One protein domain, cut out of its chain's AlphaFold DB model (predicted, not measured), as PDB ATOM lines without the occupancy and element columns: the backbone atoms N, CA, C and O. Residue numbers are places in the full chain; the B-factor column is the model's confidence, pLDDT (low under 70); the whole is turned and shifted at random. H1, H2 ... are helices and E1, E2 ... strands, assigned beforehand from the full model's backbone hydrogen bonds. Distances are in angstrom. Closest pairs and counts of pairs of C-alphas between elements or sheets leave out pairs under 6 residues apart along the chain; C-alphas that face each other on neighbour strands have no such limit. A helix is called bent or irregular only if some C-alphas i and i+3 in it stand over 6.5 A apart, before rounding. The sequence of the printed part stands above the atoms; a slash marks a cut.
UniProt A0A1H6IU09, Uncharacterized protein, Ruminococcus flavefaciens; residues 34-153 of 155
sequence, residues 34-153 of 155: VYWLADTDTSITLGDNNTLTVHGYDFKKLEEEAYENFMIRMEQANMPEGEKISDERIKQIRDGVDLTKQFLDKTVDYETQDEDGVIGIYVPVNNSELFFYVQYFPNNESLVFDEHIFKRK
ATOM      1  N   VAL A  34     -34.731 -26.455  26.509       97.19
ATOM      2  CA  VAL A  34     -33.359 -26.629  27.004       97.19
ATOM      3  C   VAL A  34     -33.070 -28.110  27.235       97.19
ATOM      4  O   VAL A  34     -33.820 -28.801  27.931       97.19
ATOM      5  N   TYR A  35     -31.959 -28.574  26.674       97.88
ATOM      6  CA  TYR A  35     -31.457 -29.939  26.760       97.88
ATOM      7  C   TYR A  35     -30.152 -29.926  27.545       97.88
ATOM      8  O   TYR A  35     -29.223 -29.209  27.189       97.88
ATOM      9  N   TRP A  36     -30.077 -30.710  28.614       97.81
ATOM     10  CA  TRP A  36     -28.959 -30.704  29.554       97.81
ATOM     11  C   TRP A  36     -28.098 -31.943  29.385       97.81
ATOM     12  O   TRP A  36     -28.626 -33.054  29.273       97.81
ATOM     13  N   LEU A  37     -26.786 -31.755  29.438       97.38
ATOM     14  CA  LEU A  37     -25.849 -32.852  29.618       97.38
ATOM     15  C   LEU A  37     -25.903 -33.321  31.081       97.38
ATOM     16  O   LEU A  37     -25.992 -32.511  32.006       97.38
ATOM     17  N   ALA A  38     -25.910 -34.636  31.299       94.94
ATOM     18  CA  ALA A  38     -26.000 -35.208  32.641       94.94
ATOM     19  C   ALA A  38     -24.833 -34.742  33.529       94.94
ATOM     20  O   ALA A  38     -23.705 -34.648  33.060       94.94
ATOM     21  N   ASP A  39     -25.125 -34.461  34.801       94.06
ATOM     22  CA  ASP A  39     -24.138 -34.111  35.836       94.06
ATOM     23  C   ASP A  39     -23.240 -32.896  35.520       94.06
ATOM     24  O   ASP A  39     -22.148 -32.760  36.068       94.06
ATOM     25  N   THR A  40     -23.718 -31.980  34.673       95.06
ATOM     26  CA  THR A  40     -23.035 -30.723  34.326       95.06
ATOM     27  C   THR A  40     -24.024 -29.555  34.258       95.06
ATOM     28  O   THR A  40     -25.242 -29.758  34.226       95.06
ATOM     29  N   ASP A  41     -23.493 -28.333  34.175       94.81
ATOM     30  CA  ASP A  41     -24.260 -27.121  33.841       94.81
ATOM     31  C   ASP A  41     -24.303 -26.841  32.324       94.81
ATOM     32  O   ASP A  41     -24.792 -25.803  31.874       94.81
ATOM     33  N   THR A  42     -23.797 -27.768  31.512       97.62
ATOM     34  CA  THR A  42     -23.746 -27.653  30.058       97.62
ATOM     35  C   THR A  42     -25.118 -27.932  29.447       97.62
ATOM     36  O   THR A  42     -25.793 -28.913  29.786       97.62
ATOM     37  N   SER A  43     -25.541 -27.093  28.501       98.12
ATOM     38  CA  SER A  43     -26.829 -27.267  27.827       98.12
ATOM     39  C   SER A  43     -26.846 -26.781  26.384       98.12
ATOM     40  O   SER A  43     -26.030 -25.962  25.969       98.12
ATOM     41  N   ILE A  44     -27.814 -27.290  25.624       98.31
ATOM     42  CA  ILE A  44     -28.176 -26.811  24.293       98.31
ATOM     43  C   ILE A  44     -29.629 -26.344  24.350       98.31
ATOM     44  O   ILE A  44     -30.527 -27.100  24.729       98.31
ATOM     45  N   THR A  45     -29.872 -25.098  23.964       97.81
ATOM     46  CA  THR A  45     -31.212 -24.526  23.852       97.81
ATOM     47  C   THR A  45     -31.634 -24.515  22.393       97.81
ATOM     48  O   THR A  45     -30.990 -23.872  21.567       97.81
ATOM     49  N   LEU A  46     -32.743 -25.187  22.086       97.56
ATOM     50  CA  LEU A  46     -33.443 -25.061  20.811       97.56
ATOM     51  C   LEU A  46     -34.576 -24.051  20.974       97.56
ATOM     52  O   LEU A  46     -35.586 -24.340  21.621       97.56
ATOM     53  N   GLY A  47     -34.387 -22.868  20.403       95.50
ATOM     54  CA  GLY A  47     -35.334 -21.763  20.442       95.50
ATOM     55  C   GLY A  47     -36.375 -21.807  19.326       95.50
ATOM     56  O   GLY A  47     -36.308 -22.604  18.377       95.50
ATOM     57  N   ASP A  48     -37.354 -20.915  19.445       91.50
ATOM     58  CA  ASP A  48     -38.302 -20.626  18.371       91.50
ATOM     59  C   ASP A  48     -37.562 -20.119  17.118       91.50
ATOM     60  O   ASP A  48     -36.419 -19.683  17.195       91.50
ATOM     61  N   ASN A  49     -38.192 -20.209  15.943       92.06
ATOM     62  CA  ASN A  49     -37.601 -19.795  14.655       92.06
ATOM     63  C   ASN A  49     -36.303 -20.521  14.251       92.06
ATOM     64  O   ASN A  49     -35.529 -19.993  13.467       92.06
ATOM     65  N   ASN A  50     -36.095 -21.744  14.743       94.81
ATOM     66  CA  ASN A  50     -34.928 -22.573  14.411       94.81
ATOM     67  C   ASN A  50     -33.592 -21.936  14.803       94.81
ATOM     68  O   ASN A  50     -32.637 -21.940  14.035       94.81
ATOM     69  N   THR A  51     -33.521 -21.445  16.040       97.38
ATOM     70  CA  THR A  51     -32.268 -20.982  16.634       97.38
ATOM     71  C   THR A  51     -31.700 -21.992  17.627       97.38
ATOM     72  O   THR A  51     -32.449 -22.623  18.376       97.38
ATOM     73  N   LEU A  52     -30.377 -22.089  17.704       97.81
ATOM     74  CA  LEU A  52     -29.639 -22.919  18.651       97.81
ATOM     75  C   LEU A  52     -28.722 -22.042  19.509       97.81
ATOM     76  O   LEU A  52     -28.216 -21.015  19.060       97.81
ATOM     77  N   THR A  53     -28.529 -22.411  20.772       98.12
ATOM     78  CA  THR A  53     -27.527 -21.797  21.658       98.12
ATOM     79  C   THR A  53     -26.886 -22.877  22.511       98.12
ATOM     80  O   THR A  53     -27.603 -23.686  23.098       98.12
ATOM     81  N   VAL A  54     -25.554 -22.898  22.583       98.19
ATOM     82  CA  VAL A  54     -24.802 -23.833  23.429       98.19
ATOM     83  C   VAL A  54     -24.242 -23.087  24.632       98.19
ATOM     84  O   VAL A  54     -23.636 -22.030  24.478       98.19
ATOM     85  N   HIS A  55     -24.422 -23.648  25.823       98.06
ATOM     86  CA  HIS A  55     -23.976 -23.075  27.088       98.06
ATOM     87  C   HIS A  55     -22.997 -24.011  27.787       98.06
ATOM     88  O   HIS A  55     -23.245 -25.215  27.877       98.06
ATOM     89  N   GLY A  56     -21.917 -23.443  28.332       96.75
ATOM     90  CA  GLY A  56     -20.980 -24.153  29.205       96.75
ATOM     91  C   GLY A  56     -20.303 -25.376  28.577       96.75
ATOM     92  O   GLY A  56     -20.002 -26.320  29.301       96.75
ATOM     93  N   TYR A  57     -20.120 -25.401  27.252       96.88
ATOM     94  CA  TYR A  57     -19.434 -26.483  26.534       96.88
ATOM     95  C   TYR A  57     -17.986 -26.081  26.233       96.88
ATOM     96  O   TYR A  57     -17.749 -24.968  25.763       96.88
ATOM     97  N   ASP A  58     -17.027 -26.974  26.483       96.44
ATOM     98  CA  ASP A  58     -15.630 -26.776  26.085       96.44
ATOM     99  C   ASP A  58     -15.417 -27.310  24.665       96.44
ATOM    100  O   ASP A  58     -15.324 -28.517  24.440       96.44
ATOM    101  N   PHE A  59     -15.355 -26.400  23.694       96.69
ATOM    102  CA  PHE A  59     -15.172 -26.762  22.291       96.69
ATOM    103  C   PHE A  59     -13.731 -27.086  21.916       96.69
ATOM    104  O   PHE A  59     -13.519 -27.575  20.812       96.69
ATOM    105  N   LYS A  60     -12.746 -26.848  22.789       95.56
ATOM    106  CA  LYS A  60     -11.328 -26.899  22.411       95.56
ATOM    107  C   LYS A  60     -10.928 -28.235  21.787       95.56
ATOM    108  O   LYS A  60     -10.279 -28.272  20.748       95.56
ATOM    109  N   LYS A  61     -11.337 -29.344  22.408       95.56
ATOM    110  CA  LYS A  61     -11.019 -30.680  21.893       95.56
ATOM    111  C   LYS A  61     -11.681 -30.925  20.534       95.56
ATOM    112  O   LYS A  61     -11.023 -31.399  19.615       95.56
ATOM    113  N   LEU A  62     -12.965 -30.589  20.407       95.31
ATOM    114  CA  LEU A  62     -13.718 -30.754  19.165       95.31
ATOM    115  C   LEU A  62     -13.122 -29.903  18.030       95.31
ATOM    116  O   LEU A  62     -12.949 -30.388  16.915       95.31
ATOM    117  N   GLU A  63     -12.781 -28.652  18.325       95.81
ATOM    118  CA  GLU A  63     -12.119 -27.712  17.422       95.81
ATOM    119  C   GLU A  63     -10.807 -28.288  16.879       95.81
ATOM    120  O   GLU A  63     -10.670 -28.463  15.666       95.81
ATOM    121  N   GLU A  64      -9.895 -28.681  17.771       95.69
ATOM    122  CA  GLU A  64      -8.591 -29.230  17.400       95.69
ATOM    123  C   GLU A  64      -8.725 -30.561  16.637       95.69
ATOM    124  O   GLU A  64      -8.124 -30.751  15.574       95.69
ATOM    125  N   GLU A  65      -9.495 -31.513  17.174       94.62
ATOM    126  CA  GLU A  65      -9.515 -32.894  16.685       94.62
ATOM    127  C   GLU A  65     -10.378 -33.084  15.436       94.62
ATOM    128  O   GLU A  65      -9.987 -33.862  14.556       94.62
ATOM    129  N   ALA A  66     -11.509 -32.381  15.338       92.56
ATOM    130  CA  ALA A  66     -12.474 -32.575  14.262       92.56
ATOM    131  C   ALA A  66     -12.433 -31.469  13.208       92.56
ATOM    132  O   ALA A  66     -12.513 -31.794  12.030       92.56
ATOM    133  N   TYR A  67     -12.291 -30.194  13.576       95.06
ATOM    134  CA  TYR A  67     -12.397 -29.099  12.603       95.06
ATOM    135  C   TYR A  67     -11.037 -28.739  12.013       95.06
ATOM    136  O   TYR A  67     -10.817 -28.910  10.813       95.06
ATOM    137  N   GLU A  68     -10.093 -28.319  12.852       95.44
ATOM    138  CA  GLU A  68      -8.761 -27.904  12.412       95.44
ATOM    139  C   GLU A  68      -8.029 -29.043  11.699       95.44
ATOM    140  O   GLU A  68      -7.554 -28.896  10.569       95.44
ATOM    141  N   ASN A  69      -7.971 -30.220  12.331       95.88
ATOM    142  CA  ASN A  69      -7.295 -31.377  11.754       95.88
ATOM    143  C   ASN A  69      -7.967 -31.868  10.465       95.88
ATOM    144  O   ASN A  69      -7.265 -32.330   9.562       95.88
ATOM    145  N   PHE A  70      -9.296 -31.781  10.347       94.50
ATOM    146  CA  PHE A  70      -9.980 -32.133   9.102       94.50
ATOM    147  C   PHE A  70      -9.642 -31.145   7.989       94.50
ATOM    148  O   PHE A  70      -9.262 -31.580   6.905       94.50
ATOM    149  N   MET A  71      -9.694 -29.837   8.257       94.44
ATOM    150  CA  MET A  71      -9.327 -28.812   7.274       94.44
ATOM    151  C   MET A  71      -7.877 -28.975   6.799       94.44
ATOM    152  O   MET A  71      -7.621 -28.958   5.598       94.44
ATOM    153  N   ILE A  72      -6.940 -29.244   7.715       95.44
ATOM    154  CA  ILE A  72      -5.537 -29.536   7.375       95.44
ATOM    155  C   ILE A  72      -5.433 -30.778   6.477       95.44
ATOM    156  O   ILE A  72      -4.708 -30.762   5.482       95.44
ATOM    157  N   ARG A  73      -6.152 -31.863   6.800       94.31
ATOM    158  CA  ARG A  73      -6.151 -33.097   5.992       94.31
ATOM    159  C   ARG A  73      -6.752 -32.879   4.608       94.31
ATOM    160  O   ARG A  73      -6.207 -33.400   3.640       94.31
ATOM    161  N   MET A  74      -7.838 -32.116   4.514       93.31
ATOM    162  CA  MET A  74      -8.474 -31.760   3.245       93.31
ATOM    163  C   MET A  74      -7.531 -30.946   2.363       93.31
ATOM    164  O   MET A  74      -7.361 -31.270   1.190       93.31
ATOM    165  N   GLU A  75      -6.862 -29.934   2.920       94.00
ATOM    166  CA  GLU A  75      -5.871 -29.162   2.168       94.00
ATOM    167  C   GLU A  75      -4.698 -30.034   1.719       94.00
ATOM    168  O   GLU A  75      -4.351 -30.021   0.542       94.00
ATOM    169  N   GLN A  76      -4.151 -30.863   2.609       94.00
ATOM    170  CA  GLN A  76      -3.067 -31.790   2.282       94.00
ATOM    171  C   GLN A  76      -3.453 -32.800   1.185       94.00
ATOM    172  O   GLN A  76      -2.611 -33.143   0.358       94.00
ATOM    173  N   ALA A  77      -4.701 -33.275   1.163       93.38
ATOM    174  CA  ALA A  77      -5.200 -34.199   0.141       93.38
ATOM    175  C   ALA A  77      -5.367 -33.542  -1.240       93.38
ATOM    176  O   ALA A  77      -5.328 -34.234  -2.254       93.38
ATOM    177  N   ASN A  78      -5.527 -32.217  -1.280       92.56
ATOM    178  CA  ASN A  78      -5.630 -31.440  -2.515       92.56
ATOM    179  C   ASN A  78      -4.262 -31.005  -3.073       92.56
ATOM    180  O   ASN A  78      -4.202 -30.416  -4.155       92.56
ATOM    181  N   MET A  79      -3.167 -31.271  -2.354       93.31
ATOM    182  CA  MET A  79      -1.809 -30.989  -2.819       93.31
ATOM    183  C   MET A  79      -1.269 -32.116  -3.716       93.31
ATOM    184  O   MET A  79      -1.705 -33.264  -3.596       93.31
ATOM    185  N   PRO A  80      -0.294 -31.826  -4.596       94.00
ATOM    186  CA  PRO A  80       0.412 -32.856  -5.351       94.00
ATOM    187  C   PRO A  80       1.053 -33.909  -4.440       94.00
ATOM    188  O   PRO A  80       1.503 -33.619  -3.329       94.00
ATOM    189  N   GLU A  81       1.118 -35.148  -4.925       90.88
ATOM    190  CA  GLU A  81       1.674 -36.265  -4.165       90.88
ATOM    191  C   GLU A  81       3.121 -35.980  -3.726       90.88
ATOM    192  O   GLU A  81       3.980 -35.620  -4.529       90.88
ATOM    193  N   GLY A  82       3.389 -36.146  -2.429       87.62
ATOM    194  CA  GLY A  82       4.704 -35.904  -1.832       87.62
ATOM    195  C   GLY A  82       4.952 -34.465  -1.372       87.62
ATOM    196  O   GLY A  82       5.911 -34.239  -0.628       87.62
ATOM    197  N   GLU A  83       4.093 -33.508  -1.729       94.19
ATOM    198  CA  GLU A  83       4.124 -32.175  -1.127       94.19
ATOM    199  C   GLU A  83       3.518 -32.190   0.279       94.19
ATOM    200  O   GLU A  83       2.675 -33.023   0.613       94.19
ATOM    201  N   LYS A  84       3.970 -31.266   1.129       94.06
ATOM    202  CA  LYS A  84       3.459 -31.101   2.491       94.06
ATOM    203  C   LYS A  84       2.903 -29.705   2.672       94.06
ATOM    204  O   LYS A  84       3.535 -28.732   2.257       94.06
ATOM    205  N   ILE A  85       1.768 -29.622   3.352       95.75
ATOM    206  CA  ILE A  85       1.228 -28.352   3.821       95.75
ATOM    207  C   ILE A  85       2.268 -27.649   4.708       95.75
ATOM    208  O   ILE A  85       2.958 -28.283   5.509       95.75
ATOM    209  N   SER A  86       2.422 -26.340   4.518       96.31
ATOM    210  CA  SER A  86       3.401 -25.552   5.268       96.31
ATOM    211  C   SER A  86       2.930 -25.280   6.698       96.31
ATOM    212  O   SER A  86       1.732 -25.149   6.953       96.31
ATOM    213  N   ASP A  87       3.876 -25.105   7.624       97.25
ATOM    214  CA  ASP A  87       3.573 -24.747   9.017       97.25
ATOM    215  C   ASP A  87       2.828 -23.406   9.126       97.25
ATOM    216  O   ASP A  87       1.944 -23.242   9.966       97.25
ATOM    217  N   GLU A  88       3.142 -22.451   8.246       97.38
ATOM    218  CA  GLU A  88       2.439 -21.168   8.178       97.38
ATOM    219  C   GLU A  88       0.972 -21.359   7.781       97.38
ATOM    220  O   GLU A  88       0.087 -20.750   8.385       97.38
ATOM    221  N   ARG A  89       0.690 -22.249   6.819       95.62
ATOM    222  CA  ARG A  89      -0.687 -22.548   6.420       95.62
ATOM    223  C   ARG A  89      -1.440 -23.315   7.502       95.62
ATOM    224  O   ARG A  89      -2.582 -22.968   7.785       95.62
ATOM    225  N   ILE A  90      -0.796 -24.288   8.155       96.69
ATOM    226  CA  ILE A  90      -1.368 -24.975   9.324       96.69
ATOM    227  C   ILE A  90      -1.778 -23.947  10.378       96.69
ATOM    228  O   ILE A  90      -2.900 -23.993  10.874       96.69
ATOM    229  N   LYS A  91      -0.894 -22.994  10.693       96.88
ATOM    230  CA  LYS A  91      -1.191 -21.940  11.660       96.88
ATOM    231  C   LYS A  91      -2.390 -21.089  11.232       96.88
ATOM    232  O   LYS A  91      -3.263 -20.849  12.052       96.88
ATOM    233  N   GLN A  92      -2.472 -20.682   9.965       95.31
ATOM    234  CA  GLN A  92      -3.617 -19.916   9.454       95.31
ATOM    235  C   GLN A  92      -4.949 -20.667   9.578       95.31
ATOM    236  O   GLN A  92      -5.967 -20.034   9.837       95.31
ATOM    237  N   ILE A  93      -4.952 -21.991   9.377       94.19
ATOM    238  CA  ILE A  93      -6.153 -22.816   9.565       94.19
ATOM    239  C   ILE A  93      -6.557 -22.813  11.039       94.19
ATOM    240  O   ILE A  93      -7.706 -22.509  11.341       94.19
ATOM    241  N   ARG A  94      -5.613 -23.093  11.946       95.06
ATOM    242  CA  ARG A  94      -5.876 -23.132  13.395       95.06
ATOM    243  C   ARG A  94      -6.344 -21.782  13.931       95.06
ATOM    244  O   ARG A  94      -7.374 -21.699  14.575       95.06
ATOM    245  N   ASP A  95      -5.665 -20.700  13.558       93.38
ATOM    246  CA  ASP A  95      -6.048 -19.338  13.951       93.38
ATOM    247  C   ASP A  95      -7.416 -18.907  13.364       93.38
ATOM    248  O   ASP A  95      -7.995 -17.908  13.796       93.38
ATOM    249  N   GLY A  96      -7.914 -19.610  12.338       91.56
ATOM    250  CA  GLY A  96      -9.159 -19.299  11.637       91.56
ATOM    251  C   GLY A  96     -10.404 -20.004  12.180       91.56
ATOM    252  O   GLY A  96     -11.514 -19.532  11.905       91.56
ATOM    253  N   VAL A  97     -10.239 -21.097  12.932       92.81
ATOM    254  CA  VAL A  97     -11.337 -21.855  13.545       92.81
ATOM    255  C   VAL A  97     -11.452 -21.441  15.010       92.81
ATOM    256  O   VAL A  97     -10.505 -21.567  15.770       92.81
ATOM    257  N   ASP A  98     -12.613 -20.911  15.393       95.12
ATOM    258  CA  ASP A  98     -12.911 -20.528  16.779       95.12
ATOM    259  C   ASP A  98     -14.398 -20.795  17.067       95.12
ATOM    260  O   ASP A  98     -15.270 -19.920  16.958       95.12
ATOM    261  N   LEU A  99     -14.696 -22.054  17.381       96.00
ATOM    262  CA  LEU A  99     -16.020 -22.562  17.723       96.00
ATOM    263  C   LEU A  99     -16.538 -21.917  19.005       96.00
ATOM    264  O   LEU A  99     -17.733 -21.646  19.118       96.00
ATOM    265  N   THR A 100     -15.651 -21.625  19.959       96.38
ATOM    266  CA  THR A 100     -16.033 -20.970  21.215       96.38
ATOM    267  C   THR A 100     -16.615 -19.594  20.937       96.38
ATOM    268  O   THR A 100     -17.732 -19.289  21.353       96.38
ATOM    269  N   LYS A 101     -15.910 -18.763  20.171       95.75
ATOM    270  CA  LYS A 101     -16.384 -17.429  19.796       95.75
ATOM    271  C   LYS A 101     -17.650 -17.470  18.949       95.75
ATOM    272  O   LYS A 101     -18.461 -16.543  19.039       95.75
ATOM    273  N   GLN A 102     -17.804 -18.500  18.117       95.38
ATOM    274  CA  GLN A 102     -18.950 -18.631  17.226       95.38
ATOM    275  C   GLN A 102     -20.212 -19.147  17.936       95.38
ATOM    276  O   GLN A 102     -21.295 -18.637  17.654       95.38
ATOM    277  N   PHE A 103     -20.090 -20.126  18.835       96.81
ATOM    278  CA  PHE A 103     -21.230 -20.897  19.345       96.81
ATOM    279  C   PHE A 103     -21.473 -20.767  20.849       96.81
ATOM    280  O   PHE A 103     -22.627 -20.869  21.274       96.81
ATOM    281  N   LEU A 104     -20.436 -20.529  21.664       97.50
ATOM    282  CA  LEU A 104     -20.607 -20.461  23.116       97.50
ATOM    283  C   LEU A 104     -21.399 -19.209  23.500       97.50
ATOM    284  O   LEU A 104     -20.990 -18.078  23.227       97.50
ATOM    285  N   ASP A 105     -22.548 -19.426  24.135       97.69
ATOM    286  CA  ASP A 105     -23.492 -18.387  24.547       97.69
ATOM    287  C   ASP A 105     -23.942 -17.475  23.387       97.69
ATOM    288  O   ASP A 105     -24.318 -16.314  23.585       97.69
ATOM    289  N   LYS A 106     -23.904 -17.999  22.153       97.38
ATOM    290  CA  LYS A 106     -24.396 -17.326  20.947       97.38
ATOM    291  C   LYS A 106     -25.649 -18.000  20.423       97.38
ATOM    292  O   LYS A 106     -25.735 -19.221  20.346       97.38
ATOM    293  N   THR A 107     -26.603 -17.175  20.014       97.25
ATOM    294  CA  THR A 107     -27.788 -17.629  19.296       97.25
ATOM    295  C   THR A 107     -27.505 -17.604  17.805       97.25
ATOM    296  O   THR A 107     -27.173 -16.558  17.252       97.25
ATOM    297  N   VAL A 108     -27.617 -18.772  17.186       96.88
ATOM    298  CA  VAL A 108     -27.322 -19.013  15.773       96.88
ATOM    299  C   VAL A 108     -28.518 -19.678  15.111       96.88
ATOM    300  O   VAL A 108     -29.195 -20.493  15.740       96.88
ATOM    301  N   ASP A 109     -28.783 -19.332  13.856       96.94
ATOM    302  CA  ASP A 109     -29.812 -19.996  13.058       96.94
ATOM    303  C   ASP A 109     -29.330 -21.386  12.630       96.94
ATOM    304  O   ASP A 109     -28.135 -21.601  12.413       96.94
ATOM    305  N   TYR A 110     -30.260 -22.330  12.503       96.94
ATOM    306  CA  TYR A 110     -29.972 -23.684  12.051       96.94
ATOM    307  C   TYR A 110     -30.934 -24.151  10.961       96.94
ATOM    308  O   TYR A 110     -32.095 -23.740  10.889       96.94
ATOM    309  N   GLU A 111     -30.458 -25.100  10.163       95.94
ATOM    310  CA  GLU A 111     -31.264 -25.856   9.210       95.94
ATOM    311  C   GLU A 111     -31.515 -27.277   9.722       95.94
ATOM    312  O   GLU A 111     -30.791 -27.786  10.581       95.94
ATOM    313  N   THR A 112     -32.571 -27.915   9.214       95.25
ATOM    314  CA  THR A 112     -32.955 -29.273   9.618       95.25
ATOM    315  C   THR A 112     -33.103 -30.193   8.431       95.25
ATOM    316  O   THR A 112     -33.707 -29.802   7.430       95.25
ATOM    317  N   GLN A 113     -32.687 -31.441   8.597       94.69
ATOM    318  CA  GLN A 113     -32.943 -32.506   7.640       94.69
ATOM    319  C   GLN A 113     -33.559 -33.713   8.346       94.69
ATOM    320  O   GLN A 113     -33.064 -34.155   9.381       94.69
ATOM    321  N   ASP A 114     -34.642 -34.247   7.780       93.19
ATOM    322  CA  ASP A 114     -35.164 -35.542   8.203       93.19
ATOM    323  C   ASP A 114     -34.184 -36.635   7.762       93.19
ATOM    324  O   ASP A 114     -33.914 -36.819   6.572       93.19
ATOM    325  N   GLU A 115     -33.672 -37.372   8.736       91.00
ATOM    326  CA  GLU A 115     -32.800 -38.525   8.559       91.00
ATOM    327  C   GLU A 115     -33.490 -39.761   9.155       91.00
ATOM    328  O   GLU A 115     -34.489 -39.648   9.868       91.00
ATOM    329  N   ASP A 116     -33.018 -40.968   8.851       87.50
ATOM    330  CA  ASP A 116     -33.703 -42.216   9.213       87.50
ATOM    331  C   ASP A 116     -33.963 -42.367  10.732       87.50
ATOM    332  O   ASP A 116     -33.178 -42.945  11.481       87.50
ATOM    333  N   GLY A 117     -35.126 -41.881  11.183       86.31
ATOM    334  CA  GLY A 117     -35.563 -41.904  12.582       86.31
ATOM    335  C   GLY A 117     -35.048 -40.751  13.455       86.31
ATOM    336  O   GLY A 117     -35.375 -40.725  14.643       86.31
ATOM    337  N   VAL A 118     -34.297 -39.802  12.890       94.38
ATOM    338  CA  VAL A 118     -33.714 -38.649  13.598       94.38
ATOM    339  C   VAL A 118     -33.887 -37.373  12.775       94.38
ATOM    340  O   VAL A 118     -34.176 -37.425  11.586       94.38
ATOM    341  N   ILE A 119     -33.730 -36.214  13.405       96.31
ATOM    342  CA  ILE A 119     -33.667 -34.936  12.693       96.31
ATOM    343  C   ILE A 119     -32.252 -34.395  12.857       96.31
ATOM    344  O   ILE A 119     -31.841 -34.088  13.978       96.31
ATOM    345  N   GLY A 120     -31.514 -34.285  11.758       97.44
ATOM    346  CA  GLY A 120     -30.222 -33.614  11.729       97.44
ATOM    347  C   GLY A 120     -30.410 -32.106  11.836       97.44
ATOM    348  O   GLY A 120     -31.221 -31.531  11.113       97.44
ATOM    349  N   ILE A 121     -29.684 -31.470  12.749       97.75
ATOM    350  CA  ILE A 121     -29.621 -30.020  12.931       97.75
ATOM    351  C   ILE A 121     -28.235 -29.568  12.485       97.75
ATOM    352  O   ILE A 121     -27.228 -30.024  13.029       97.75
ATOM    353  N   TYR A 122     -28.198 -28.658  11.518       97.31
ATOM    354  CA  TYR A 122     -26.976 -28.181  10.886       97.31
ATOM    355  C   TYR A 122     -26.820 -26.686  11.119       97.31
ATOM    356  O   TYR A 122     -27.710 -25.902  10.783       97.31
ATOM    357  N   VAL A 123     -25.673 -26.287  11.663       96.50
ATOM    358  CA  VAL A 123     -25.294 -24.881  11.810       96.50
ATOM    359  C   VAL A 123     -23.975 -24.641  11.071       96.50
ATOM    360  O   VAL A 123     -22.990 -25.305  11.384       96.50
ATOM    361  N   PRO A 124     -23.905 -23.720  10.096       93.94
ATOM    362  CA  PRO A 124     -22.669 -23.452   9.361       93.94
ATOM    363  C   PRO A 124     -21.526 -22.980  10.269       93.94
ATOM    364  O   PRO A 124     -21.726 -22.125  11.135       93.94
ATOM    365  N   VAL A 125     -20.310 -23.482  10.046       93.06
ATOM    366  CA  VAL A 125     -19.096 -22.978  10.707       93.06
ATOM    367  C   VAL A 125     -18.444 -21.912   9.835       93.06
ATOM    368  O   VAL A 125     -18.149 -22.140   8.661       93.06
ATOM    369  N   ASN A 126     -18.211 -20.730  10.409       88.75
ATOM    370  CA  ASN A 126     -17.650 -19.600   9.675       88.75
ATOM    371  C   ASN A 126     -16.264 -19.947   9.118       88.75
ATOM    372  O   ASN A 126     -15.489 -20.657   9.752       88.75
ATOM    373  N   ASN A 127     -15.935 -19.396   7.947       83.38
ATOM    374  CA  ASN A 127     -14.648 -19.602   7.268       83.38
ATOM    375  C   ASN A 127     -14.334 -21.068   6.903       83.38
ATOM    376  O   ASN A 127     -13.174 -21.406   6.673       83.38
ATOM    377  N   SER A 128     -15.348 -21.934   6.820       85.62
ATOM    378  CA  SER A 128     -15.189 -23.331   6.414       85.62
ATOM    379  C   SER A 128     -16.426 -23.833   5.662       85.62
ATOM    380  O   SER A 128     -17.482 -23.207   5.704       85.62
ATOM    381  N   GLU A 129     -16.305 -24.981   4.997       88.12
ATOM    382  CA  GLU A 129     -17.448 -25.718   4.427       88.12
ATOM    383  C   GLU A 129     -18.063 -26.710   5.434       88.12
ATOM    384  O   GLU A 129     -18.863 -27.570   5.067       88.12
ATOM    385  N   LEU A 130     -17.653 -26.636   6.705       92.25
ATOM    386  CA  LEU A 130     -18.086 -27.543   7.759       92.25
ATOM    387  C   LEU A 130     -19.357 -27.046   8.444       92.25
ATOM    388  O   LEU A 130     -19.691 -25.859   8.433       92.25
ATOM    389  N   PHE A 131     -20.038 -27.981   9.100       94.50
ATOM    390  CA  PHE A 131     -21.239 -27.720   9.878       94.50
ATOM    391  C   PHE A 131     -21.076 -28.262  11.291       94.50
ATOM    392  O   PHE A 131     -20.621 -29.388  11.494       94.50
ATOM    393  N   PHE A 132     -21.529 -27.473  12.253       94.38
ATOM    394  CA  PHE A 132     -21.827 -27.917  13.596       94.38
ATOM    395  C   PHE A 132     -23.110 -28.744  13.560       94.38
ATOM    396  O   PHE A 132     -24.181 -28.241  13.207       94.38
ATOM    397  N   TYR A 133     -22.977 -30.030  13.875       96.50
ATOM    398  CA  TYR A 133     -24.020 -31.028  13.676       96.50
ATOM    399  C   TYR A 133     -24.551 -31.559  15.005       96.50
ATOM    400  O   TYR A 133     -23.785 -32.013  15.853       96.50
ATOM    401  N   VAL A 134     -25.874 -31.536  15.160       97.62
ATOM    402  CA  VAL A 134     -26.582 -32.087  16.319       97.62
ATOM    403  C   VAL A 134     -27.694 -33.004  15.829       97.62
ATOM    404  O   VAL A 134     -28.471 -32.633  14.956       97.62
ATOM    405  N   GLN A 135     -27.823 -34.185  16.418       97.88
ATOM    406  CA  GLN A 135     -28.906 -35.113  16.097       97.88
ATOM    407  C   GLN A 135     -30.024 -34.979  17.114       97.88
ATOM    408  O   GLN A 135     -29.793 -35.169  18.305       97.88
ATOM    409  N   TYR A 136     -31.243 -34.707  16.667       97.25
ATOM    410  CA  TYR A 136     -32.426 -34.755  17.514       97.25
ATOM    411  C   TYR A 136     -33.161 -36.082  17.353       97.25
ATOM    412  O   TYR A 136     -33.505 -36.487  16.243       97.25
ATOM    413  N   PHE A 137     -33.452 -36.724  18.481       95.12
ATOM    414  CA  PHE A 137     -34.190 -37.978  18.570       95.12
ATOM    415  C   PHE A 137     -35.608 -37.700  19.092       95.12
ATOM    416  O   PHE A 137     -35.805 -37.517  20.298       95.12
ATOM    417  N   PRO A 138     -36.636 -37.677  18.219       91.62
ATOM    418  CA  PRO A 138     -37.998 -37.334  18.628       91.62
ATOM    419  C   PRO A 138     -38.636 -38.363  19.570       91.62
ATOM    420  O   PRO A 138     -39.548 -38.026  20.317       91.62
ATOM    421  N   ASN A 139     -38.182 -39.620  19.530       90.00
ATOM    422  CA  ASN A 139     -38.754 -40.723  20.309       90.00
ATOM    423  C   ASN A 139     -38.508 -40.606  21.822       90.00
ATOM    424  O   ASN A 139     -39.279 -41.153  22.608       90.00
ATOM    425  N   ASN A 140     -37.432 -39.934  22.223       91.19
ATOM    426  CA  ASN A 140     -37.007 -39.797  23.613       91.19
ATOM    427  C   ASN A 140     -36.631 -38.354  23.978       91.19
ATOM    428  O   ASN A 140     -36.098 -38.127  25.063       91.19
ATOM    429  N   GLU A 141     -36.896 -37.410  23.072       93.00
ATOM    430  CA  GLU A 141     -36.628 -35.982  23.230       93.00
ATOM    431  C   GLU A 141     -35.195 -35.705  23.707       93.00
ATOM    432  O   GLU A 141     -34.964 -34.998  24.694       93.00
ATOM    433  N   SER A 142     -34.220 -36.283  23.005       96.19
ATOM    434  CA  SER A 142     -32.800 -36.066  23.279       96.19
ATOM    435  C   SER A 142     -32.071 -35.458  22.089       96.19
ATOM    436  O   SER A 142     -32.496 -35.596  20.941       96.19
ATOM    437  N   LEU A 143     -30.974 -34.769  22.391       97.88
ATOM    438  CA  LEU A 143     -29.984 -34.355  21.412       97.88
ATOM    439  C   LEU A 143     -28.725 -35.192  21.592       97.88
ATOM    440  O   LEU A 143     -28.338 -35.485  22.723       97.88
ATOM    441  N   VAL A 144     -28.074 -35.532  20.489       97.94
ATOM    442  CA  VAL A 144     -26.713 -36.057  20.484       97.94
ATOM    443  C   VAL A 144     -25.816 -35.041  19.802       97.94
ATOM    444  O   VAL A 144     -26.082 -34.629  18.675       97.94
ATOM    445  N   PHE A 145     -24.771 -34.625  20.505       97.12
ATOM    446  CA  PHE A 145     -23.773 -33.685  20.017       97.12
ATOM    447  C   PHE A 145     -22.409 -34.093  20.568       97.12
ATOM    448  O   PHE A 145     -22.293 -34.283  21.776       97.12
ATOM    449  N   ASP A 146     -21.414 -34.235  19.688       93.94
ATOM    450  CA  ASP A 146     -20.033 -34.596  20.053       93.94
ATOM    451  C   ASP A 146     -19.975 -35.804  21.010       93.94
ATOM    452  O   ASP A 146     -19.481 -35.726  22.129       93.94
ATOM    453  N   GLU A 147     -20.613 -36.907  20.596       93.75
ATOM    454  CA  GLU A 147     -20.750 -38.165  21.356       93.75
ATOM    455  C   GLU A 147     -21.518 -38.062  22.695       93.75
ATOM    456  O   GLU A 147     -21.765 -39.072  23.359       93.75
ATOM    457  N   HIS A 148     -21.980 -36.871  23.073       96.88
ATOM    458  CA  HIS A 148     -22.714 -36.621  24.304       96.88
ATOM    459  C   HIS A 148     -24.227 -36.592  24.088       96.88
ATOM    460  O   HIS A 148     -24.730 -36.051  23.104       96.88
ATOM    461  N   ILE A 149     -24.972 -37.137  25.056       97.69
ATOM    462  CA  ILE A 149     -26.439 -37.126  25.057       97.69
ATOM    463  C   ILE A 149     -26.937 -36.011  25.974       97.69
ATOM    464  O   ILE A 149     -26.723 -36.044  27.188       97.69
ATOM    465  N   PHE A 150     -27.696 -35.082  25.405       98.12
ATOM    466  CA  PHE A 150     -28.396 -34.030  26.123       98.12
ATOM    467  C   PHE A 150     -29.873 -34.387  26.219       98.12
ATOM    468  O   PHE A 150     -30.532 -34.683  25.222       98.12
ATOM    469  N   LYS A 151     -30.420 -34.345  27.429       96.38
ATOM    470  CA  LYS A 151     -31.824 -34.672  27.677       96.38
ATOM    471  C   LYS A 151     -32.585 -33.447  28.121       96.38
ATOM    472  O   LYS A 151     -32.111 -32.657  28.941       96.38
ATOM    473  N   ARG A 152     -33.806 -33.316  27.625       92.31
ATOM    474  CA  ARG A 152     -34.749 -32.354  28.172       92.31
ATOM    475  C   ARG A 152     -35.080 -32.749  29.616       92.31
ATOM    476  O   ARG A 152     -35.448 -33.891  29.881       92.31
ATOM    477  N   LYS A 153     -34.941 -31.812  30.555       80.00
ATOM    478  CA  LYS A 153     -35.522 -31.949  31.896       80.00
ATOM    479  C   LYS A 153     -36.887 -31.282  31.842       80.00
ATOM    480  O   LYS A 153     -36.964 -30.057  31.764       80.00
TER     481      LYS A 153
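This is residues 34 to 153 of the 155 residues of an uncharacterized protein of Ruminococcus flavefaciens (UniProt A0A1H6IU09). One antiparallel sheet of eight strands curls like part of a barrel and folds into two leaves, E3 E2 E1 facing E7 E6 E5 E4 with E8 as the hinge; an arm of H1 and H2 reaches away from it and makes the length. The loop at the arm's far end, residues 78 to 83, sticks out, while the short helix H3 is near the arm's base, on the sheet. A short antiparallel pairing of residues 51 to 52 of E3 with residues 108 to 109 ties the stretch before E4 to the sheet's other edge. The printed part has 120 residues, with named elements in the order E1 E2 E3 H1 H2 H3 E4 E5 E6 E7 E8, a sheet order of E3 E2 E1 E8 E7 E6 E5 E4 and a mixed class of helices and strands. It is only just compact, close to loose, with a radius of gyration of the C-alphas of 16.2 A and spans of 51 by 30 by 26 A.

E1, residues 34 to 37, E2, residues 43 to 47, and E3, residues 51 to 55, form a meander, each strand the antiparallel neighbour of the one before; N 35 and O 44 are 2.8 A apart, N 45 and O 53 2.8 A. H1, residues 60 to 77, is not on the sheet. H2, residues 87 to 94, touches residues 64 to 72 of H1 alone, opposite ways at a steep tilt of 49 degrees, the closest C-alphas being Glu 68 and Arg 94 at 5.7 A. H3, residues 99 to 103, only just touches residues 60 to 63 of H1, with 3 pairs of C-alphas within 8 A, the closest Glu 63 and Leu 99 at 6.5 A. H3 is on the sheet at a height of 6.8 A, over none of its strands. E4, residues 111 to 115, E5, 118 to 124, E6, 131 to 137, E7, 142 to 145, and E8, 148 to 152, form a second meander; within hydrogen-bond range are N 113 and O 120, 2.9 A, N 121 and O 134, 2.8 A, N 144 and O 135, 2.8 A, and N 150 and O 143, 2.8 A. E8 is also the antiparallel neighbour of E1, with N 36 and O 151 2.8 A apart. In H2 and H3 every O i to N i+4 pair is within hydrogen-bond range, in H1 11 of 14.

E1 begins at C-alpha 34, (-33.359, -26.629, 27.004). H1 is 24.2 A long and ends at C-alpha 77, (-5.200, -34.199, 0.141); it is irregular, but only just, with C-alphas 65 and 68 6.6 A apart. E5 is 19.3 A long and E6 18.7 A. E8 ends at C-alpha 152, (-34.749, -32.354, 28.172).

The two C-alphas farthest apart, of Gly 82 and Lys 153, are 52.6 A apart. The printed part has no cut, and no link is long. Mean pLDDT of the printed part is 94.8, and no printed residue is under 70.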